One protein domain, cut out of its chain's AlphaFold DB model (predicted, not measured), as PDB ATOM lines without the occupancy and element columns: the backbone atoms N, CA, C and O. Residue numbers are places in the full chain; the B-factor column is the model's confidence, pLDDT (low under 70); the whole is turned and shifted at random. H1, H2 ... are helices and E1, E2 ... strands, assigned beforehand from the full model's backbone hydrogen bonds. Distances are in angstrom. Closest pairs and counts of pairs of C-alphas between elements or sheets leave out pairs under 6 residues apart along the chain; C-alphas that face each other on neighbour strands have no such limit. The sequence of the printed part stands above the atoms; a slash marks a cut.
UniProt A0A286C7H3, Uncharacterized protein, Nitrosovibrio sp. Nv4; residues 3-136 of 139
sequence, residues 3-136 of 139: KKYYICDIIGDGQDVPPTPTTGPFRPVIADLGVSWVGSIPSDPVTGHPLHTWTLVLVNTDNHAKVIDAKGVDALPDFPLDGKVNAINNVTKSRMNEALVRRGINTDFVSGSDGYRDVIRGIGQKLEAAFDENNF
ATOM      1  N   LYS A   3      39.162  30.107  40.506       88.75
ATOM      2  CA  LYS A   3      39.838  31.205  39.807       88.75
ATOM      3  C   LYS A   3      40.354  30.689  38.469       88.75
ATOM      4  O   LYS A   3      40.949  29.614  38.427       88.75
ATOM      5  N   LYS A   4      40.119  31.427  37.382       91.12
ATOM      6  CA  LYS A   4      40.613  31.064  36.043       91.12
ATOM      7  C   LYS A   4      41.198  32.261  35.319       91.12
ATOM      8  O   LYS A   4      40.646  33.359  35.392       91.12
ATOM      9  N   TYR A   5      42.295  32.019  34.610       92.00
ATOM     10  CA  TYR A   5      42.930  33.019  33.768       92.00
ATOM     11  C   TYR A   5      42.264  33.079  32.391       92.00
ATOM     12  O   TYR A   5      41.866  32.064  31.815       92.00
ATOM     13  N   TYR A   6      42.181  34.288  31.854       93.25
ATOM     14  CA  TYR A   6      41.612  34.600  30.553       93.25
ATOM     15  C   TYR A   6      42.457  35.656  29.860       93.25
ATOM     16  O   TYR A   6      43.025  36.535  30.506       93.25
ATOM     17  N   ILE A   7      42.486  35.606  28.534       93.38
ATOM     18  CA  ILE A   7      42.980  36.698  27.703       93.38
ATOM     19  C   ILE A   7      41.768  37.381  27.089       93.38
ATOM     20  O   ILE A   7      40.936  36.732  26.460       93.38
ATOM     21  N   CYS A   8      41.647  38.683  27.303       93.56
ATOM     22  CA  CYS A   8      40.452  39.441  26.955       93.56
ATOM     23  C   CYS A   8      40.793  40.599  26.021       93.56
ATOM     24  O   CYS A   8      41.849  41.214  26.166       93.56
ATOM     25  N   ASP A   9      39.878  40.929  25.109       92.44
ATOM     26  CA  ASP A   9      39.891  42.202  24.385       92.44
ATOM     27  C   ASP A   9      39.782  43.361  25.379       92.44
ATOM     28  O   ASP A   9      39.005  43.299  26.342       92.44
ATOM     29  N   ILE A  10      40.536  44.428  25.118       91.50
ATOM     30  CA  ILE A  10      40.332  45.712  25.783       91.50
ATOM     31  C   ILE A  10      39.300  46.498  24.973       91.50
ATOM     32  O   ILE A  10      39.451  46.685  23.766       91.50
ATOM     33  N   ILE A  11      38.243  46.937  25.649       91.31
ATOM     34  CA  ILE A  11      37.141  47.724  25.092       91.31
ATOM     35  C   ILE A  11      37.086  49.107  25.749       91.31
ATOM     36  O   ILE A  11      37.695  49.329  26.798       91.31
ATOM     37  N   GLY A  12      36.320  50.017  25.148       88.50
ATOM     38  CA  GLY A  12      36.230  51.421  25.555       88.50
ATOM     39  C   GLY A  12      37.077  52.340  24.676       88.50
ATOM     40  O   GLY A  12      37.882  51.887  23.863       88.50
ATOM     41  N   ASP A  13      36.866  53.639  24.834       87.88
ATOM     42  CA  ASP A  13      37.518  54.708  24.069       87.88
ATOM     43  C   ASP A  13      38.300  55.682  24.966       87.88
ATOM     44  O   ASP A  13      38.813  56.696  24.490       87.88
ATOM     45  N   GLY A  14      38.407  55.368  26.260       85.56
ATOM     46  CA  GLY A  14      39.149  56.153  27.244       85.56
ATOM     47  C   GLY A  14      38.383  57.363  27.775       85.56
ATOM     48  O   GLY A  14      38.946  58.144  28.537       85.56
ATOM     49  N   GLN A  15      37.114  57.533  27.396       86.50
ATOM     50  CA  GLN A  15      36.283  58.616  27.913       86.50
ATOM     51  C   GLN A  15      35.880  58.346  29.368       86.50
ATOM     52  O   GLN A  15      35.481  57.235  29.714       86.50
ATOM     53  N   ASP A  16      35.916  59.377  30.213       83.94
ATOM     54  CA  ASP A  16      35.429  59.307  31.599       83.94
ATOM     55  C   ASP A  16      33.899  59.457  31.643       83.94
ATOM     56  O   ASP A  16      33.334  60.457  32.091       83.94
ATOM     57  N   VAL A  17      33.211  58.478  31.058       83.88
ATOM     58  CA  VAL A  17      31.748  58.404  30.985       83.88
ATOM     59  C   VAL A  17      31.276  57.002  31.364       83.88
ATOM     60  O   VAL A  17      32.052  56.044  31.265       83.88
ATOM     61  N   PRO A  18      30.003  56.842  31.778       84.12
ATOM     62  CA  PRO A  18      29.451  55.531  32.084       84.12
ATOM     63  C   PRO A  18      29.688  54.530  30.939       84.12
ATOM     64  O   PRO A  18      29.427  54.862  29.777       84.12
ATOM     65  N   PRO A  19      30.179  53.317  31.245       81.62
ATOM     66  CA  PRO A  19      30.615  52.373  30.230       81.62
ATOM     67  C   PRO A  19      29.456  51.863  29.364       81.62
ATOM     68  O   PRO A  19      28.415  51.432  29.858       81.62
ATOM     69  N   THR A  20      29.681  51.858  28.053       81.44
ATOM     70  CA  THR A  20      28.920  51.113  27.040       81.44
ATOM     71  C   THR A  20      29.884  50.184  26.289       81.44
ATOM     72  O   THR A  20      31.100  50.344  26.429       81.44
ATOM     73  N   PRO A  21      29.421  49.231  25.459       74.12
ATOM     74  CA  PRO A  21      30.324  48.312  24.755       74.12
ATOM     75  C   PRO A  21      31.412  48.992  23.902       74.12
ATOM     76  O   PRO A  21      32.427  48.368  23.605       74.12
ATOM     77  N   THR A  22      31.218  50.254  23.507       78.44
ATOM     78  CA  THR A  22      32.154  51.014  22.660       78.44
ATOM     79  C   THR A  22      32.699  52.290  23.302       78.44
ATOM     80  O   THR A  22      33.641  52.859  22.766       78.44
ATOM     81  N   THR A  23      32.121  52.756  24.409       82.88
ATOM     82  CA  THR A  23      32.410  54.076  24.996       82.88
ATOM     83  C   THR A  23      32.657  53.934  26.493       82.88
ATOM     84  O   THR A  23      32.065  53.073  27.145       82.88
ATOM     85  N   GLY A  24      33.532  54.764  27.048       87.31
ATOM     86  CA  GLY A  24      33.884  54.758  28.464       87.31
ATOM     87  C   GLY A  24      35.342  54.360  28.705       87.31
ATOM     88  O   GLY A  24      36.114  54.195  27.751       87.31
ATOM     89  N   PRO A  25      35.732  54.170  29.976       88.06
ATOM     90  CA  PRO A  25      37.112  53.873  30.324       88.06
ATOM     91  C   PRO A  25      37.553  52.534  29.731       88.06
ATOM     92  O   PRO A  25      36.750  51.599  29.586       88.06
ATOM     93  N   PHE A  26      38.848  52.450  29.411       90.69
ATOM     94  CA  PHE A  26      39.465  51.216  28.939       90.69
ATOM     95  C   PHE A  26      39.333  50.121  29.994       90.69
ATOM     96  O   PHE A  26      39.711  50.300  31.150       90.69
ATOM     97  N   ARG A  27      38.783  48.979  29.588       90.56
ATOM     98  CA  ARG A  27      38.501  47.851  30.480       90.56
ATOM     99  C   ARG A  27      38.499  46.538  29.698       90.56
ATOM    100  O   ARG A  27      38.310  46.570  28.480       90.56
ATOM    101  N   PRO A  28      38.687  45.377  30.346       92.25
ATOM    102  CA  PRO A  28      38.517  44.109  29.653       92.25
ATOM    103  C   PRO A  28      37.038  43.882  29.328       92.25
ATOM    104  O   PRO A  28      36.167  44.249  30.116       92.25
ATOM    105  N   VAL A  29      36.743  43.194  28.222       91.75
ATOM    106  CA  VAL A  29      35.358  42.852  27.831       91.75
ATOM    107  C   VAL A  29      34.575  42.122  28.933       91.75
ATOM    108  O   VAL A  29      33.357  42.248  29.030       91.75
ATOM    109  N   ILE A  30      35.267  41.403  29.820       91.31
ATOM    110  CA  ILE A  30      34.627  40.685  30.925       91.31
ATOM    111  C   ILE A  30      34.074  41.601  32.024       91.31
ATOM    112  O   ILE A  30      33.275  41.143  32.840       91.31
ATOM    113  N   ALA A  31      34.497  42.870  32.072       89.50
ATOM    114  CA  ALA A  31      34.043  43.817  33.084       89.50
ATOM    115  C   ALA A  31      32.529  44.049  32.997       89.50
ATOM    116  O   ALA A  31      31.865  44.210  34.019       89.50
ATOM    117  N   ASP A  32      31.974  43.952  31.787       87.44
ATOM    118  CA  ASP A  32      30.548  44.133  31.521       87.44
ATOM    119  C   ASP A  32      29.713  42.884  31.885       87.44
ATOM    120  O   ASP A  32      28.484  42.918  31.833       87.44
ATOM    121  N   LEU A  33      30.351  41.773  32.289       87.88
ATOM    122  CA  LEU A  33      29.676  40.515  32.644       87.88
ATOM    123  C   LEU A  33      29.270  40.421  34.124       87.88
ATOM    124  O   LEU A  33      28.641  39.437  34.519       87.88
ATOM    125  N   GLY A  34      29.635  41.407  34.952       85.56
ATOM    126  CA  GLY A  34      29.301  41.426  36.383       85.56
ATOM    127  C   GLY A  34      29.983  40.323  37.202       85.56
ATOM    128  O   GLY A  34      29.427  39.857  38.195       85.56
ATOM    129  N   VAL A  35      31.161  39.868  36.767       89.19
ATOM    130  CA  VAL A  35      31.988  38.878  37.479       89.19
ATOM    131  C   VAL A  35      33.055  39.570  38.330       89.19
ATOM    132  O   VAL A  35      33.419  40.706  38.042       89.19
ATOM    133  N   SER A  36      33.581  38.895  39.358       91.19
ATOM    134  CA  SER A  36      34.757  39.395  40.083       91.19
ATOM    135  C   SER A  36      36.014  39.125  39.256       91.19
ATOM    136  O   SER A  36      36.215  37.997  38.791       91.19
ATOM    137  N   TRP A  37      36.847  40.144  39.042       92.00
ATOM    138  CA  TRP A  37      38.050  40.027  38.220       92.00
ATOM    139  C   TRP A  37      39.176  40.974  38.643       92.00
ATOM    140  O   TRP A  37      38.934  42.020  39.238       92.00
ATOM    141  N   VAL A  38      40.405  40.611  38.269       91.38
ATOM    142  CA  VAL A  38      41.588  41.484  38.280       91.38
ATOM    143  C   VAL A  38      42.281  41.401  36.921       91.38
ATOM    144  O   VAL A  38      42.405  40.317  36.355       91.38
ATOM    145  N   GLY A  39      42.678  42.543  36.362       88.38
ATOM    146  CA  GLY A  39      43.241  42.665  35.014       88.38
ATOM    147  C   GLY A  39      44.418  43.633  35.005       88.38
ATOM    148  O   GLY A  39      44.424  44.580  35.787       88.38
ATOM    149  N   SER A  40      45.395  43.416  34.123       85.44
ATOM    150  CA  SER A  40      46.487  44.375  33.898       85.44
ATOM    151  C   SER A  40      46.346  45.021  32.523       85.44
ATOM    152  O   SER A  40      46.498  44.355  31.496       85.44
ATOM    153  N   ILE A  41      46.011  46.312  32.495       89.12
ATOM    154  CA  ILE A  41      45.919  47.115  31.270       89.12
ATOM    155  C   ILE A  41      47.002  48.193  31.354       89.12
ATOM    156  O   ILE A  41      46.742  49.276  31.880       89.12
ATOM    157  N   PRO A  42      48.224  47.910  30.882       87.38
ATOM    158  CA  PRO A  42      49.265  48.920  30.843       87.38
ATOM    159  C   PRO A  42      48.892  49.981  29.804       87.38
ATOM    160  O   PRO A  42      48.581  49.674  28.648       87.38
ATOM    161  N   SER A  43      48.905  51.238  30.232       87.69
ATOM    162  CA  SER A  43      48.605  52.398  29.400       87.69
ATOM    163  C   SER A  43      49.875  53.166  29.066       87.69
ATOM    164  O   SER A  43      50.755  53.333  29.912       87.69
ATOM    165  N   ASP A  44      49.944  53.693  27.851       86.44
ATOM    166  CA  ASP A  44      50.951  54.666  27.467       86.44
ATOM    167  C   ASP A  44      50.812  55.931  28.343       86.44
ATOM    168  O   ASP A  44      49.721  56.501  28.434       86.44
ATOM    169  N   PRO A  45      51.889  56.392  28.999       83.62
ATOM    170  CA  PRO A  45      51.811  57.492  29.959       83.62
ATOM    171  C   PRO A  45      51.574  58.863  29.309       83.62
ATOM    172  O   PRO A  45      51.258  59.816  30.017       83.62
ATOM    173  N   VAL A  46      51.749  58.989  27.990       85.69
ATOM    174  CA  VAL A  46      51.580  60.250  27.254       85.69
ATOM    175  C   VAL A  46      50.165  60.366  26.697       85.69
ATOM    176  O   VAL A  46      49.552  61.427  26.766       85.69
ATOM    177  N   THR A  47      49.644  59.278  26.139       85.12
ATOM    178  CA  THR A  47      48.354  59.249  25.444       85.12
ATOM    179  C   THR A  47      47.223  58.690  26.307       85.12
ATOM    180  O   THR A  47      46.061  58.927  26.000       85.12
ATOM    181  N   GLY A  48      47.536  57.949  27.374       83.38
ATOM    182  CA  GLY A  48      46.551  57.249  28.205       83.38
ATOM    183  C   GLY A  48      45.911  56.035  27.522       83.38
ATOM    184  O   GLY A  48      45.057  55.378  28.116       83.38
ATOM    185  N   HIS A  49      46.311  55.714  26.287       86.50
ATOM    186  CA  HIS A  49      45.788  54.573  25.545       86.50
ATOM    187  C   HIS A  49      46.467  53.263  25.972       86.50
ATOM    188  O   HIS A  49      47.652  53.271  26.309       86.50
ATOM    189  N   PRO A  50      45.766  52.118  25.922       90.56
ATOM    190  CA  PRO A  50      46.369  50.818  26.180       90.56
ATOM    191  C   PRO A  50      47.518  50.527  25.214       90.56
ATOM    192  O   PRO A  50      47.392  50.736  24.007       90.56
ATOM    193  N   LEU A  51      48.620  49.980  25.734       90.06
ATOM    194  CA  LEU A  51      49.762  49.554  24.914       90.06
ATOM    195  C   LEU A  51      49.442  48.337  24.035       90.06
ATOM    196  O   LEU A  51      50.096  48.100  23.019       90.06
ATOM    197  N   HIS A  52      48.428  47.564  24.423       89.81
ATOM    198  CA  HIS A  52      48.010  46.345  23.746       89.81
ATOM    199  C   HIS A  52      46.501  46.358  23.512       89.81
ATOM    200  O   HIS A  52      45.745  47.011  24.222       89.81
ATOM    201  N   THR A  53      46.045  45.588  22.525       89.19
ATOM    202  CA  THR A  53      44.613  45.372  22.252       89.19
ATOM    203  C   THR A  53      43.992  44.303  23.155       89.19
ATOM    204  O   THR A  53      42.798  44.014  23.062       89.19
ATOM    205  N   TRP A  54      44.803  43.687  24.014       92.25
ATOM    206  CA  TRP A  54      44.424  42.582  24.877       92.25
ATOM    207  C   TRP A  54      45.017  42.730  26.270       92.25
ATOM    208  O   TRP A  54      46.005  43.432  26.468       92.25
ATOM    209  N   THR A  55      44.419  42.036  27.231       93.12
ATOM    210  CA  THR A  55      44.868  42.003  28.623       93.12
ATOM    211  C   THR A  55      44.729  40.601  29.205       93.12
ATOM    212  O   THR A  55      43.853  39.829  28.800       93.12
ATOM    213  N   LEU A  56      45.616  40.262  30.138       93.19
ATOM    214  CA  LEU A  56      45.512  39.075  30.973       93.19
ATOM    215  C   LEU A  56      44.624  39.405  32.171       93.19
ATOM    216  O   LEU A  56      44.824  40.417  32.843       93.19
ATOM    217  N   VAL A  57      43.659  38.532  32.436       93.69
ATOM    218  CA  VAL A  57      42.650  38.734  33.469       93.69
ATOM    219  C   VAL A  57      42.469  37.455  34.271       93.69
ATOM    220  O   VAL A  57      42.411  36.365  33.705       93.69
ATOM    221  N   LEU A  58      42.369  37.574  35.591       93.06
ATOM    222  CA  LEU A  58      42.011  36.483  36.488       93.06
ATOM    223  C   LEU A  58      40.587  36.714  36.986       93.06
ATOM    224  O   LEU A  58      40.267  37.783  37.500       93.06
ATOM    225  N   VAL A  59      39.729  35.710  36.818       92.19
ATOM    226  CA  VAL A  59      38.296  35.807  37.110       92.19
ATOM    227  C   VAL A  59      37.910  34.814  38.186       92.19
ATOM    228  O   VAL A  59      38.278  33.641  38.109       92.19
ATOM    229  N   ASN A  60      37.112  35.279  39.142       91.69
ATOM    230  CA  ASN A  60      36.501  34.486  40.196       91.69
ATOM    231  C   ASN A  60      34.977  34.533  40.038       91.69
ATOM    232  O   ASN A  60      34.339  35.563  40.257       91.69
ATOM    233  N   THR A  61      34.385  33.427  39.591       89.25
ATOM    234  CA  THR A  61      32.936  33.321  39.376       89.25
ATOM    235  C   THR A  61      32.460  31.889  39.599       89.25
ATOM    236  O   THR A  61      33.229  30.933  39.498       89.25
ATOM    237  N   ASP A  62      31.174  31.718  39.895       86.75
ATOM    238  CA  ASP A  62      30.542  30.395  39.916       86.75
ATOM    239  C   ASP A  62      30.139  29.921  38.513       86.75
ATOM    240  O   ASP A  62      29.925  28.729  38.298       86.75
ATOM    241  N   ASN A  63      30.059  30.830  37.534       87.75
ATOM    242  CA  ASN A  63      29.634  30.505  36.176       87.75
ATOM    243  C   ASN A  63      30.657  30.961  35.128       87.75
ATOM    244  O   ASN A  63      30.483  31.974  34.450       87.75
ATOM    245  N   HIS A  64      31.709  30.161  34.962       89.56
ATOM    246  CA  HIS A  64      32.716  30.378  33.921       89.56
ATOM    247  C   HIS A  64      32.192  30.131  32.504       89.56
ATOM    248  O   HIS A  64      32.787  30.644  31.562       89.56
ATOM    249  N   ALA A  65      31.096  29.383  32.329       88.38
ATOM    250  CA  ALA A  65      30.522  29.145  31.004       88.38
ATOM    251  C   ALA A  65      30.082  30.466  30.354       88.38
ATOM    252  O   ALA A  65      30.451  30.741  29.219       88.38
ATOM    253  N   LYS A  66      29.442  31.357  31.127       87.69
ATOM    254  CA  LYS A  66      29.082  32.710  30.663       87.69
ATOM    255  C   LYS A  66      30.282  33.546  30.210       87.69
ATOM    256  O   LYS A  66      30.141  34.367  29.313       87.69
ATOM    257  N   VAL A  67      31.438  33.365  30.850       90.25
ATOM    258  CA  VAL A  67      32.672  34.091  30.509       90.25
ATOM    259  C   VAL A  67      33.298  33.519  29.240       90.25
ATOM    260  O   VAL A  67      33.741  34.274  28.386       90.25
ATOM    261  N   ILE A  68      33.301  32.192  29.100       89.75
ATOM    262  CA  ILE A  68      33.846  31.493  27.930       89.75
ATOM    263  C   ILE A  68      33.038  31.803  26.663       89.75
ATOM    264  O   ILE A  68      33.620  31.924  25.590       89.75
ATOM    265  N   ASP A  69      31.721  31.962  26.787       88.69
ATOM    266  CA  ASP A  69      30.841  32.268  25.655       88.69
ATOM    267  C   ASP A  69      30.914  33.744  25.211       88.69
ATOM    268  O   ASP A  69      30.357  34.116  24.172       88.69
ATOM    269  N   ALA A  70      31.589  34.608  25.977       88.38
ATOM    270  CA  ALA A  70      31.707  36.020  25.651       88.38
ATOM    271  C   ALA A  70      32.679  36.248  24.484       88.38
ATOM    272  O   ALA A  70      33.813  35.767  24.458       88.38
ATOM    273  N   LYS A  71      32.245  37.042  23.500       89.06
ATOM    274  CA  LYS A  71      33.088  37.411  22.359       89.06
ATOM    275  C   LYS A  71      34.301  38.215  22.837       89.06
ATOM    276  O   LYS A  71      34.155  39.122  23.649       89.06
ATOM    277  N   GLY A  72      35.474  37.909  22.285       88.94
ATOM    278  CA  GLY A  72      36.716  38.597  22.648       88.94
ATOM    279  C   GLY A  72      37.373  38.051  23.913       88.94
ATOM    280  O   GLY A  72      38.337  38.644  24.392       88.94
ATOM    281  N   VAL A  73      36.875  36.929  24.443       92.50
ATOM    282  CA  VAL A  73      37.458  36.212  25.575       92.50
ATOM    283  C   VAL A  73      38.060  34.899  25.097       92.50
ATOM    284  O   VAL A  73      37.409  34.096  24.434       92.50
ATOM    285  N   ASP A  74      39.307  34.668  25.480       93.00
ATOM    286  CA  ASP A  74      40.025  33.424  25.264       93.00
ATOM    287  C   ASP A  74      40.348  32.791  26.619       93.00
ATOM    288  O   ASP A  74      41.091  33.347  27.432       93.00
ATOM    289  N   ALA A  75      39.771  31.619  26.882       90.94
ATOM    290  CA  ALA A  75      40.000  30.895  28.126       90.94
ATOM    291  C   ALA A  75      41.368  30.209  28.126       90.94
ATOM    292  O   ALA A  75      41.687  29.435  27.219       90.94
ATOM    293  N   LEU A  76      42.154  30.452  29.176       91.25
ATOM    294  CA  LEU A  76      43.391  29.719  29.410       91.25
ATOM    295  C   LEU A  76      43.101  28.377  30.114       91.25
ATOM    296  O   LEU A  76      42.006  28.181  30.653       91.25
ATOM    297  N   PRO A  77      44.045  27.415  30.067       89.62
ATOM    298  CA  PRO A  77      43.881  26.123  30.720       89.62
ATOM    299  C   PRO A  77      43.483  26.254  32.196       89.62
ATOM    300  O   PRO A  77      44.123  26.962  32.966       89.62
ATOM    301  N   ASP A  78      42.453  25.515  32.604       89.06
ATOM    302  CA  ASP A  78      42.128  25.333  34.020       89.06
ATOM    303  C   ASP A  78      43.125  24.342  34.624       89.06
ATOM    304  O   ASP A  78      42.939  23.123  34.551       89.06
ATOM    305  N   PHE A  79      44.258  24.864  35.083       87.12
ATOM    306  CA  PHE A  79      45.391  24.058  35.506       87.12
ATOM    307  C   PHE A  79      46.114  24.701  36.699       87.12
ATOM    308  O   PHE A  79      46.249  25.926  36.735       87.12
ATOM    309  N   PRO A  80      46.596  23.911  37.679       86.56
ATOM    310  CA  PRO A  80      47.347  24.453  38.806       86.56
ATOM    311  C   PRO A  80      48.609  25.179  38.333       86.56
ATOM    312  O   PRO A  80      49.329  24.660  37.480       86.56
ATOM    313  N   LEU A  81      48.913  26.339  38.923       86.62
ATOM    314  CA  LEU A  81      50.111  27.122  38.586       86.62
ATOM    315  C   LEU A  81      51.401  26.303  38.751       86.62
ATOM    316  O   LEU A  81      52.269  26.334  37.884       86.62
ATOM    317  N   ASP A  82      51.492  25.501  39.810       85.62
ATOM    318  CA  ASP A  82      52.666  24.658  40.078       85.62
ATOM    319  C   ASP A  82      52.647  23.333  39.289       85.62
ATOM    320  O   ASP A  82      53.527  22.482  39.433       85.62
ATOM    321  N   GLY A  83      51.634  23.133  38.443       85.31
ATOM    322  CA  GLY A  83      51.551  21.991  37.550       85.31
ATOM    323  C   GLY A  83      52.517  22.131  36.375       85.31
ATOM    324  O   GLY A  83      52.730  23.218  35.838       85.31
ATOM    325  N   LYS A  84      53.052  21.001  35.903       87.88
ATOM    326  CA  LYS A  84      53.925  20.985  34.726       87.88
ATOM    327  C   LYS A  84      53.138  21.156  33.430       87.88
ATOM    328  O   LYS A  84      52.152  20.455  33.203       87.88
ATOM    329  N   VAL A  85      53.618  22.011  32.528       86.06
ATOM    330  CA  VAL A  85      52.958  22.284  31.232       86.06
ATOM    331  C   VAL A  85      52.843  21.020  30.375       86.06
ATOM    332  O   VAL A  85      51.874  20.827  29.633       86.06
ATOM    333  N   ASN A  86      53.798  20.095  30.498       86.12
ATOM    334  CA  ASN A  86      53.760  18.817  29.789       86.12
ATOM    335  C   ASN A  86      52.560  17.933  30.190       86.12
ATOM    336  O   ASN A  86      52.064  17.201  29.336       86.12
ATOM    337  N   ALA A  87      52.042  18.069  31.413       87.06
ATOM    338  CA  ALA A  87      50.900  17.315  31.923       87.06
ATOM    339  C   ALA A  87      49.543  17.882  31.469       87.06
ATOM    340  O   ALA A  87      48.525  17.196  31.573       87.06
ATOM    341  N   ILE A  88      49.510  19.097  30.912       87.94
ATOM    342  CA  ILE A  88      48.316  19.629  30.249       87.94
ATOM    343  C   ILE A  88      48.019  18.771  29.008       87.94
ATOM    344  O   ILE A  88      48.927  18.366  28.281       87.94
ATOM    345  N   ASN A  89      46.744  18.505  28.723       90.06
ATOM    346  CA  ASN A  89      46.346  17.803  27.503       90.06
ATOM    347  C   ASN A  89      46.760  18.598  26.241       90.06
ATOM    348  O   ASN A  89      46.640  19.825  26.198       90.06
ATOM    349  N   ASN A  90      47.215  17.902  25.195       88.38
ATOM    350  CA  ASN A  90      47.673  18.518  23.943       88.38
ATOM    351  C   ASN A  90      46.607  19.381  23.249       88.38
ATOM    352  O   ASN A  90      46.942  20.434  22.716       88.38
ATOM    353  N   VAL A  91      45.331  18.989  23.298       89.88
ATOM    354  CA  VAL A  91      44.217  19.770  22.734       89.88
ATOM    355  C   VAL A  91      44.076  21.104  23.462       89.88
ATOM    356  O   VAL A  91      43.948  22.149  22.829       89.88
ATOM    357  N   THR A  92      44.152  21.089  24.793       89.94
ATOM    358  CA  THR A  92      44.084  22.306  25.611       89.94
ATOM    359  C   THR A  92      45.277  23.225  25.345       89.94
ATOM    360  O   THR A  92      45.098  24.430  25.187       89.94
ATOM    361  N   LYS A  93      46.483  22.658  25.216       87.31
ATOM    362  CA  LYS A  93      47.689  23.403  24.821       87.31
ATOM    363  C   LYS A  93      47.557  24.032  23.431       87.31
ATOM    364  O   LYS A  93      47.905  25.196  23.278       87.31
ATOM    365  N   SER A  94      47.016  23.304  22.450       89.44
ATOM    366  CA  SER A  94      46.780  23.835  21.097       89.44
ATOM    367  C   SER A  94      45.855  25.047  21.131       89.44
ATOM    368  O   SER A  94      46.212  26.097  20.612       89.44
ATOM    369  N   ARG A  95      44.721  24.946  21.835       89.94
ATOM    370  CA  ARG A  95      43.766  26.058  21.983       89.94
ATOM    371  C   ARG A  95      44.393  27.281  22.644       89.94
ATOM    372  O   ARG A  95      44.166  28.399  22.195       89.94
ATOM    373  N   MET A  96      45.200  27.067  23.685       90.38
ATOM    374  CA  MET A  96      45.951  28.147  24.325       90.38
ATOM    375  C   MET A  96      46.918  28.809  23.334       90.38
ATOM    376  O   MET A  96      46.923  30.028  23.211       90.38
ATOM    377  N   ASN A  97      47.696  28.021  22.589       90.38
ATOM    378  CA  ASN A  97      48.632  28.551  21.598       90.38
ATOM    379  C   ASN A  97      47.918  29.312  20.477       90.38
ATOM    380  O   ASN A  97      48.369  30.383  20.087       90.38
ATOM    381  N   GLU A  98      46.790  28.805  19.985       90.19
ATOM    382  CA  GLU A  98      45.967  29.479  18.977       90.19
ATOM    383  C   GLU A  98      45.437  30.828  19.482       90.19
ATOM    384  O   GLU A  98      45.468  31.812  18.741       90.19
ATOM    385  N   ALA A  99      45.000  30.901  20.745       90.25
ATOM    386  CA  ALA A  99      44.592  32.154  21.376       90.25
ATOM    387  C   ALA A  99      45.757  33.151  21.475       90.25
ATOM    388  O   ALA A  99      45.610  34.308  21.087       90.25
ATOM    389  N   LEU A 100      46.931  32.697  21.925       90.50
ATOM    390  CA  LEU A 100      48.135  33.527  22.026       90.50
ATOM    391  C   LEU A 100      48.581  34.056  20.654       90.50
ATOM    392  O   LEU A 100      48.808  35.255  20.492       90.50
ATOM    393  N   VAL A 101      48.630  33.192  19.638       91.31
ATOM    394  CA  VAL A 101      49.026  33.566  18.271       91.31
ATOM    395  C   VAL A 101      48.051  34.574  17.664       91.31
ATOM    396  O   VAL A 101      48.490  35.547  17.053       91.31
ATOM    397  N   ARG A 102      46.736  34.413  17.878       89.25
ATOM    398  CA  ARG A 102      45.723  35.380  17.409       89.25
ATOM    399  C   ARG A 102      45.945  36.786  17.974       89.25
ATOM    400  O   ARG A 102      45.571  37.771  17.346       89.25
ATOM    401  N   ARG A 103      46.566  36.869  19.151       87.69
ATOM    402  CA  ARG A 103      46.887  38.101  19.883       87.69
ATOM    403  C   ARG A 103      48.283  38.643  19.556       87.69
ATOM    404  O   ARG A 103      48.698  39.641  20.139       87.69
ATOM    405  N   GLY A 104      49.017  37.987  18.654       87.31
ATOM    406  CA  GLY A 104      50.395  38.336  18.300       87.31
ATOM    407  C   GLY A 104      51.432  37.945  19.356       87.31
ATOM    408  O   GLY A 104      52.551  38.450  19.329       87.31
ATOM    409  N   ILE A 105      51.085  37.062  20.295       86.69
ATOM    410  CA  ILE A 105      51.988  36.603  21.352       86.69
ATOM    411  C   ILE A 105      52.775  35.395  20.833       86.69
ATOM    412  O   ILE A 105      52.200  34.366  20.479       86.69
ATOM    413  N   ASN A 106      54.104  35.512  20.796       84.62
ATOM    414  CA  ASN A 106      54.994  34.389  20.490       84.62
ATOM    415  C   ASN A 106      54.839  33.292  21.566       84.62
ATOM    416  O   ASN A 106      54.807  33.607  22.749       84.62
ATOM    417  N   THR A 107      54.761  32.022  21.161       84.88
ATOM    418  CA  THR A 107      54.450  30.881  22.046       84.88
ATOM    419  C   THR A 107      55.663  30.032  22.437       84.88
ATOM    420  O   THR A 107      55.496  29.002  23.089       84.88
ATOM    421  N   ASP A 108      56.889  30.453  22.117       82.44
ATOM    422  CA  ASP A 108      58.118  29.677  22.353       82.44
ATOM    423  C   ASP A 108      58.338  29.377  23.844       82.44
ATOM    424  O   ASP A 108      58.855  28.325  24.217       82.44
ATOM    425  N   PHE A 109      57.878  30.272  24.724       77.94
ATOM    426  CA  PHE A 109      57.959  30.062  26.168       77.94
ATOM    427  C   PHE A 109      56.993  28.977  26.663       77.94
ATOM    428  O   PHE A 109      57.255  28.367  27.691       77.94
ATOM    429  N   VAL A 110      55.903  28.680  25.948       77.75
ATOM    430  CA  VAL A 110      54.923  27.664  26.365       77.75
ATOM    431  C   VAL A 110      55.526  26.262  26.317       77.75
ATOM    432  O   VAL A 110      55.299  25.458  27.217       77.75
ATOM    433  N   SER A 111      56.280  25.951  25.264       69.19
ATOM    434  CA  SER A 111      56.872  24.624  25.059       69.19
ATOM    435  C   SER A 111      58.141  24.401  25.883       69.19
ATOM    436  O   SER A 111      58.441  23.256  26.217       69.19
ATOM    437  N   GLY A 112      58.857  25.477  26.224       64.69
ATOM    438  CA  GLY A 112      60.068  25.444  27.048       64.69
ATOM    439  C   GLY A 112      59.848  25.626  28.555       64.69
ATOM    440  O   GLY A 112      60.815  25.528  29.303       64.69
ATOM    441  N   SER A 113      58.621  25.907  29.008       69.81
ATOM    442  CA  SER A 113      58.328  26.137  30.432       69.81
ATOM    443  C   SER A 113      58.181  24.835  31.219       69.81
ATOM    444  O   SER A 113      57.424  23.939  30.831       69.81
ATOM    445  N   ASP A 114      58.832  24.774  32.382       72.19
ATOM    446  CA  ASP A 114      58.696  23.662  33.323       72.19
ATOM    447  C   ASP A 114      57.351  23.702  34.069       72.19
ATOM    448  O   ASP A 114      56.727  22.653  34.260       72.19
ATOM    449  N   GLY A 115      56.871  24.897  34.448       86.94
ATOM    450  CA  GLY A 115      55.619  25.109  35.183       86.94
ATOM    451  C   GLY A 115      54.604  25.992  34.450       86.94
ATOM    452  O   GLY A 115      54.955  26.885  33.683       86.94
ATOM    453  N   TYR A 116      53.313  25.768  34.701       89.12
ATOM    454  CA  TYR A 116      52.237  26.607  34.159       89.12
ATOM    455  C   TYR A 116      52.295  28.047  34.691       89.12
ATOM    456  O   TYR A 116      51.957  28.993  33.984       89.12
ATOM    457  N   ARG A 117      52.830  28.226  35.897       90.25
ATOM    458  CA  ARG A 117      53.212  29.515  36.474       90.25
ATOM    459  C   ARG A 117      54.110  30.333  35.550       90.25
ATOM    460  O   ARG A 117      53.832  31.507  35.327       90.25
ATOM    461  N   ASP A 118      55.138  29.713  34.976       89.06
ATOM    462  CA  ASP A 118      56.074  30.399  34.080       89.06
ATOM    463  C   ASP A 118      55.392  30.811  32.772       89.06
ATOM    464  O   ASP A 118      55.693  31.868  32.223       89.06
ATOM    465  N   VAL A 119      54.402  30.034  32.318       90.12
ATOM    466  CA  VAL A 119      53.552  30.401  31.178       90.12
ATOM    467  C   VAL A 119      52.723  31.643  31.498       90.12
ATOM    468  O   VAL A 119      52.739  32.595  30.721       90.12
ATOM    469  N   ILE A 120      52.025  31.674  32.637       91.31
ATOM    470  CA  ILE A 120      51.221  32.839  33.042       91.31
ATOM    471  C   ILE A 120      52.100  34.077  33.224       91.31
ATOM    472  O   ILE A 120      51.777  35.141  32.688       91.31
ATOM    473  N   ARG A 121      53.240  33.933  33.906       90.62
ATOM    474  CA  ARG A 121      54.219  35.009  34.065       90.62
ATOM    475  C   ARG A 121      54.730  35.496  32.713       90.62
ATOM    476  O   ARG A 121      54.742  36.695  32.472       90.62
ATOM    477  N   GLY A 122      55.088  34.584  31.811       89.25
ATOM    478  CA  GLY A 122      55.562  34.907  30.466       89.25
ATOM    479  C   GLY A 122      54.533  35.671  29.630       89.25
ATOM    480  O   GLY A 122      54.911  36.604  28.923       89.25
ATOM    481  N   ILE A 123      53.242  35.333  29.747       90.44
ATOM    482  CA  ILE A 123      52.143  36.083  29.114       90.44
ATOM    483  C   ILE A 123      52.046  37.487  29.717       90.44
ATOM    484  O   ILE A 123      52.053  38.466  28.974       90.44
ATOM    485  N   GLY A 124      51.977  37.601  31.046       88.38
ATOM    486  CA  GLY A 124      51.850  38.895  31.718       88.38
ATOM    487  C   GLY A 124      53.053  39.813  31.481       88.38
ATOM    488  O   GLY A 124      52.879  41.005  31.252       88.38
ATOM    489  N   GLN A 125      54.260  39.253  31.378       90.06
ATOM    490  CA  GLN A 125      55.478  39.991  31.035       90.06
ATOM    491  C   GLN A 125      55.485  40.566  29.612       90.06
ATOM    492  O   GLN A 125      56.298  41.442  29.316       90.06
ATOM    493  N   LYS A 126      54.589  40.113  28.721       88.81
ATOM    494  CA  LYS A 126      54.369  40.773  27.422       88.81
ATOM    495  C   LYS A 126      53.560  42.057  27.534       88.81
ATOM    496  O   LYS A 126      53.685  42.882  26.638       88.81
ATOM    497  N   LEU A 127      52.761  42.201  28.590       86.62
ATOM    498  CA  LEU A 127      52.029  43.425  28.905       86.62
ATOM    499  C   LEU A 127      52.922  44.375  29.702       86.62
ATOM    500  O   LEU A 127      53.098  45.534  29.345       86.62
ATOM    501  N   GLU A 128      53.521  43.864  30.773       84.88
ATOM    502  CA  GLU A 128      54.325  44.654  31.693       84.88
ATOM    503  C   GLU A 128      55.514  43.831  32.177       84.88
ATOM    504  O   GLU A 128      55.345  42.797  32.815       84.88
ATOM    505  N   ALA A 129      56.738  44.300  31.924       85.62
ATOM    506  CA  ALA A 129      57.950  43.554  32.274       85.62
ATOM    507  C   ALA A 129      58.057  43.213  33.778       85.62
ATOM    508  O   ALA A 129      58.692  42.224  34.136       85.62
ATOM    509  N   ALA A 130      57.428  44.016  34.641       85.31
ATOM    510  CA  ALA A 130      57.387  43.828  36.090       85.31
ATOM    511  C   ALA A 130      56.250  42.902  36.573       85.31
ATOM    512  O   ALA A 130      56.077  42.743  37.779       85.31
ATOM    513  N   PHE A 131      55.474  42.301  35.664       88.38
ATOM    514  CA  PHE A 131      54.363  41.425  36.024       88.38
ATOM    515  C   PHE A 131      54.826  40.228  36.870       88.38
ATOM    516  O   PHE A 131      55.733  39.485  36.481       88.38
ATOM    517  N   ASP A 132      54.139  40.020  37.995       86.69
ATOM    518  CA  ASP A 132      54.330  38.902  38.921       86.69
ATOM    519  C   ASP A 132      52.975  38.255  39.212       86.69
ATOM    520  O   ASP A 132      52.060  38.887  39.744       86.69
ATOM    521  N   GLU A 133      52.850  36.973  38.881       84.19
ATOM    522  CA  GLU A 133      51.612  36.227  39.057       84.19
ATOM    523  C   GLU A 133      51.236  36.013  40.530       84.19
ATOM    524  O   GLU A 133      50.064  35.796  40.822       84.19
ATOM    525  N   ASN A 134      52.194  36.095  41.462       84.50
ATOM    526  CA  ASN A 134      51.918  35.973  42.899       84.50
ATOM    527  C   ASN A 134      51.205  37.204  43.460       84.50
ATOM    528  O   ASN A 134      50.490  37.096  44.453       84.50
ATOM    529  N   ASN A 135      51.384  38.358  42.814       84.06
ATOM    530  CA  ASN A 135      50.715  39.607  43.173       84.06
ATOM    531  C   ASN A 135      49.436  39.835  42.352       84.06
ATOM    532  O   ASN A 135      48.747  40.835  42.544       84.06
ATOM    533  N   PHE A 136      49.117  38.921  41.433       84.69
ATOM    534  CA  PHE A 136      47.989  39.030  40.522       84.69
ATOM    535  C   PHE A 136      46.846  38.129  40.986       84.69
ATOM    536  O   PHE A 136      46.641  37.035  40.455       84.69
TER     537      PHE A 136
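What this domain is: This is residues 3 to 136 of the 139 residues of an uncharacterized protein of Nitrosovibrio sp. Nv4 (UniProt A0A286C7H3). A small, strongly twisted sheet of four strands is the middle of this domain, with two short helices, H1 and H2, beside each other on one side of it and H3, H4 and H5 grouped on the other. The longest axis runs from the loop at Val 17, beyond one end of the sheet, to the loop at Ala 87, beyond H3. The printed part has 134 residues, with five named helices and four named strands in the order E1 H1 E2 E3 H2 E4 H3 H4 H5; the sheet's order is E2 E3 E1 E4, all antiparallel. The class is mixed, with only 62 residues in named elements, under half. The whole is compact, with a radius of gyration of the C-alphas of 14.8 A and spans of 45 by 34 by 26 A.

How they stand to each other: Begin with E1, residues 3 to 11, which bends by 61 degrees at residue 7. E3, residues 54 to 61, is its antiparallel neighbour; look for N 6 and O 57, 2.8 A apart. On the other side of E1 find E4, residues 73 to 75, an edge strand, with N 74 and O 7 at 2.8 A. E2, residues 36 to 40, is the other edge strand and forms a hairpin with E3, with N 58 and O 38 at 2.8 A. E1, H1, residues 29 to 33, and E2 make a split strand-helix-strand unit, two strands running the same way with E3 between them, and its crossover is right-handed. So is that of E3, H2, residues 64 to 68, and E4, with E1 between the strands. H1 is on the sheet over E2, at a height over the sheet of 7.1 A, and H2 only grazes the sheet. H1 and H2 are close but not clearly touching, C-alphas 30 and 67 being closest at 6.9 A. H3, residues 90 to 102, is on the sheet, its Ala 99 coming closest to Asp 74 of E4, C-alphas 6.1 A apart. H5, residues 116 to 124, only grazes the sheet; C-alphas 56 of E3 and 124 are closest at 6.4 A. H4, residues 108 to 112, is not on the sheet and only just touches H5, with 3 pairs of C-alphas within 8 A, the closest those of Val 110 and Val 119 at 5.7 A. Every O i to N i+4 pair is within hydrogen-bond range in H2, H3, H4 and H5; H1 has 0 of 1, and 1 of 2 O i to N i+3 pairs.

Where its parts are: Find C-alpha 3 at (39.838, 31.205, 39.807); from there E1 runs 22.3 A to C-alpha 11. E3 covers 20.7 A and E2 14.2 A. H3 starts at C-alpha 90, (47.673, 18.518, 23.943), and runs 18.2 A. H5 runs 12.5 A to C-alpha 124 at (51.850, 38.895, 31.718).

The domain as a whole: The C-alphas of Val 17 and Ala 87 are the two farthest apart, 45.3 A. The printed part has no cut. The links E1 to H1, E2 to E3 and E4 to H3 are long. The mean pLDDT of the printed part is 87.6; look for low confidence, under 70, at residues 111 to 113.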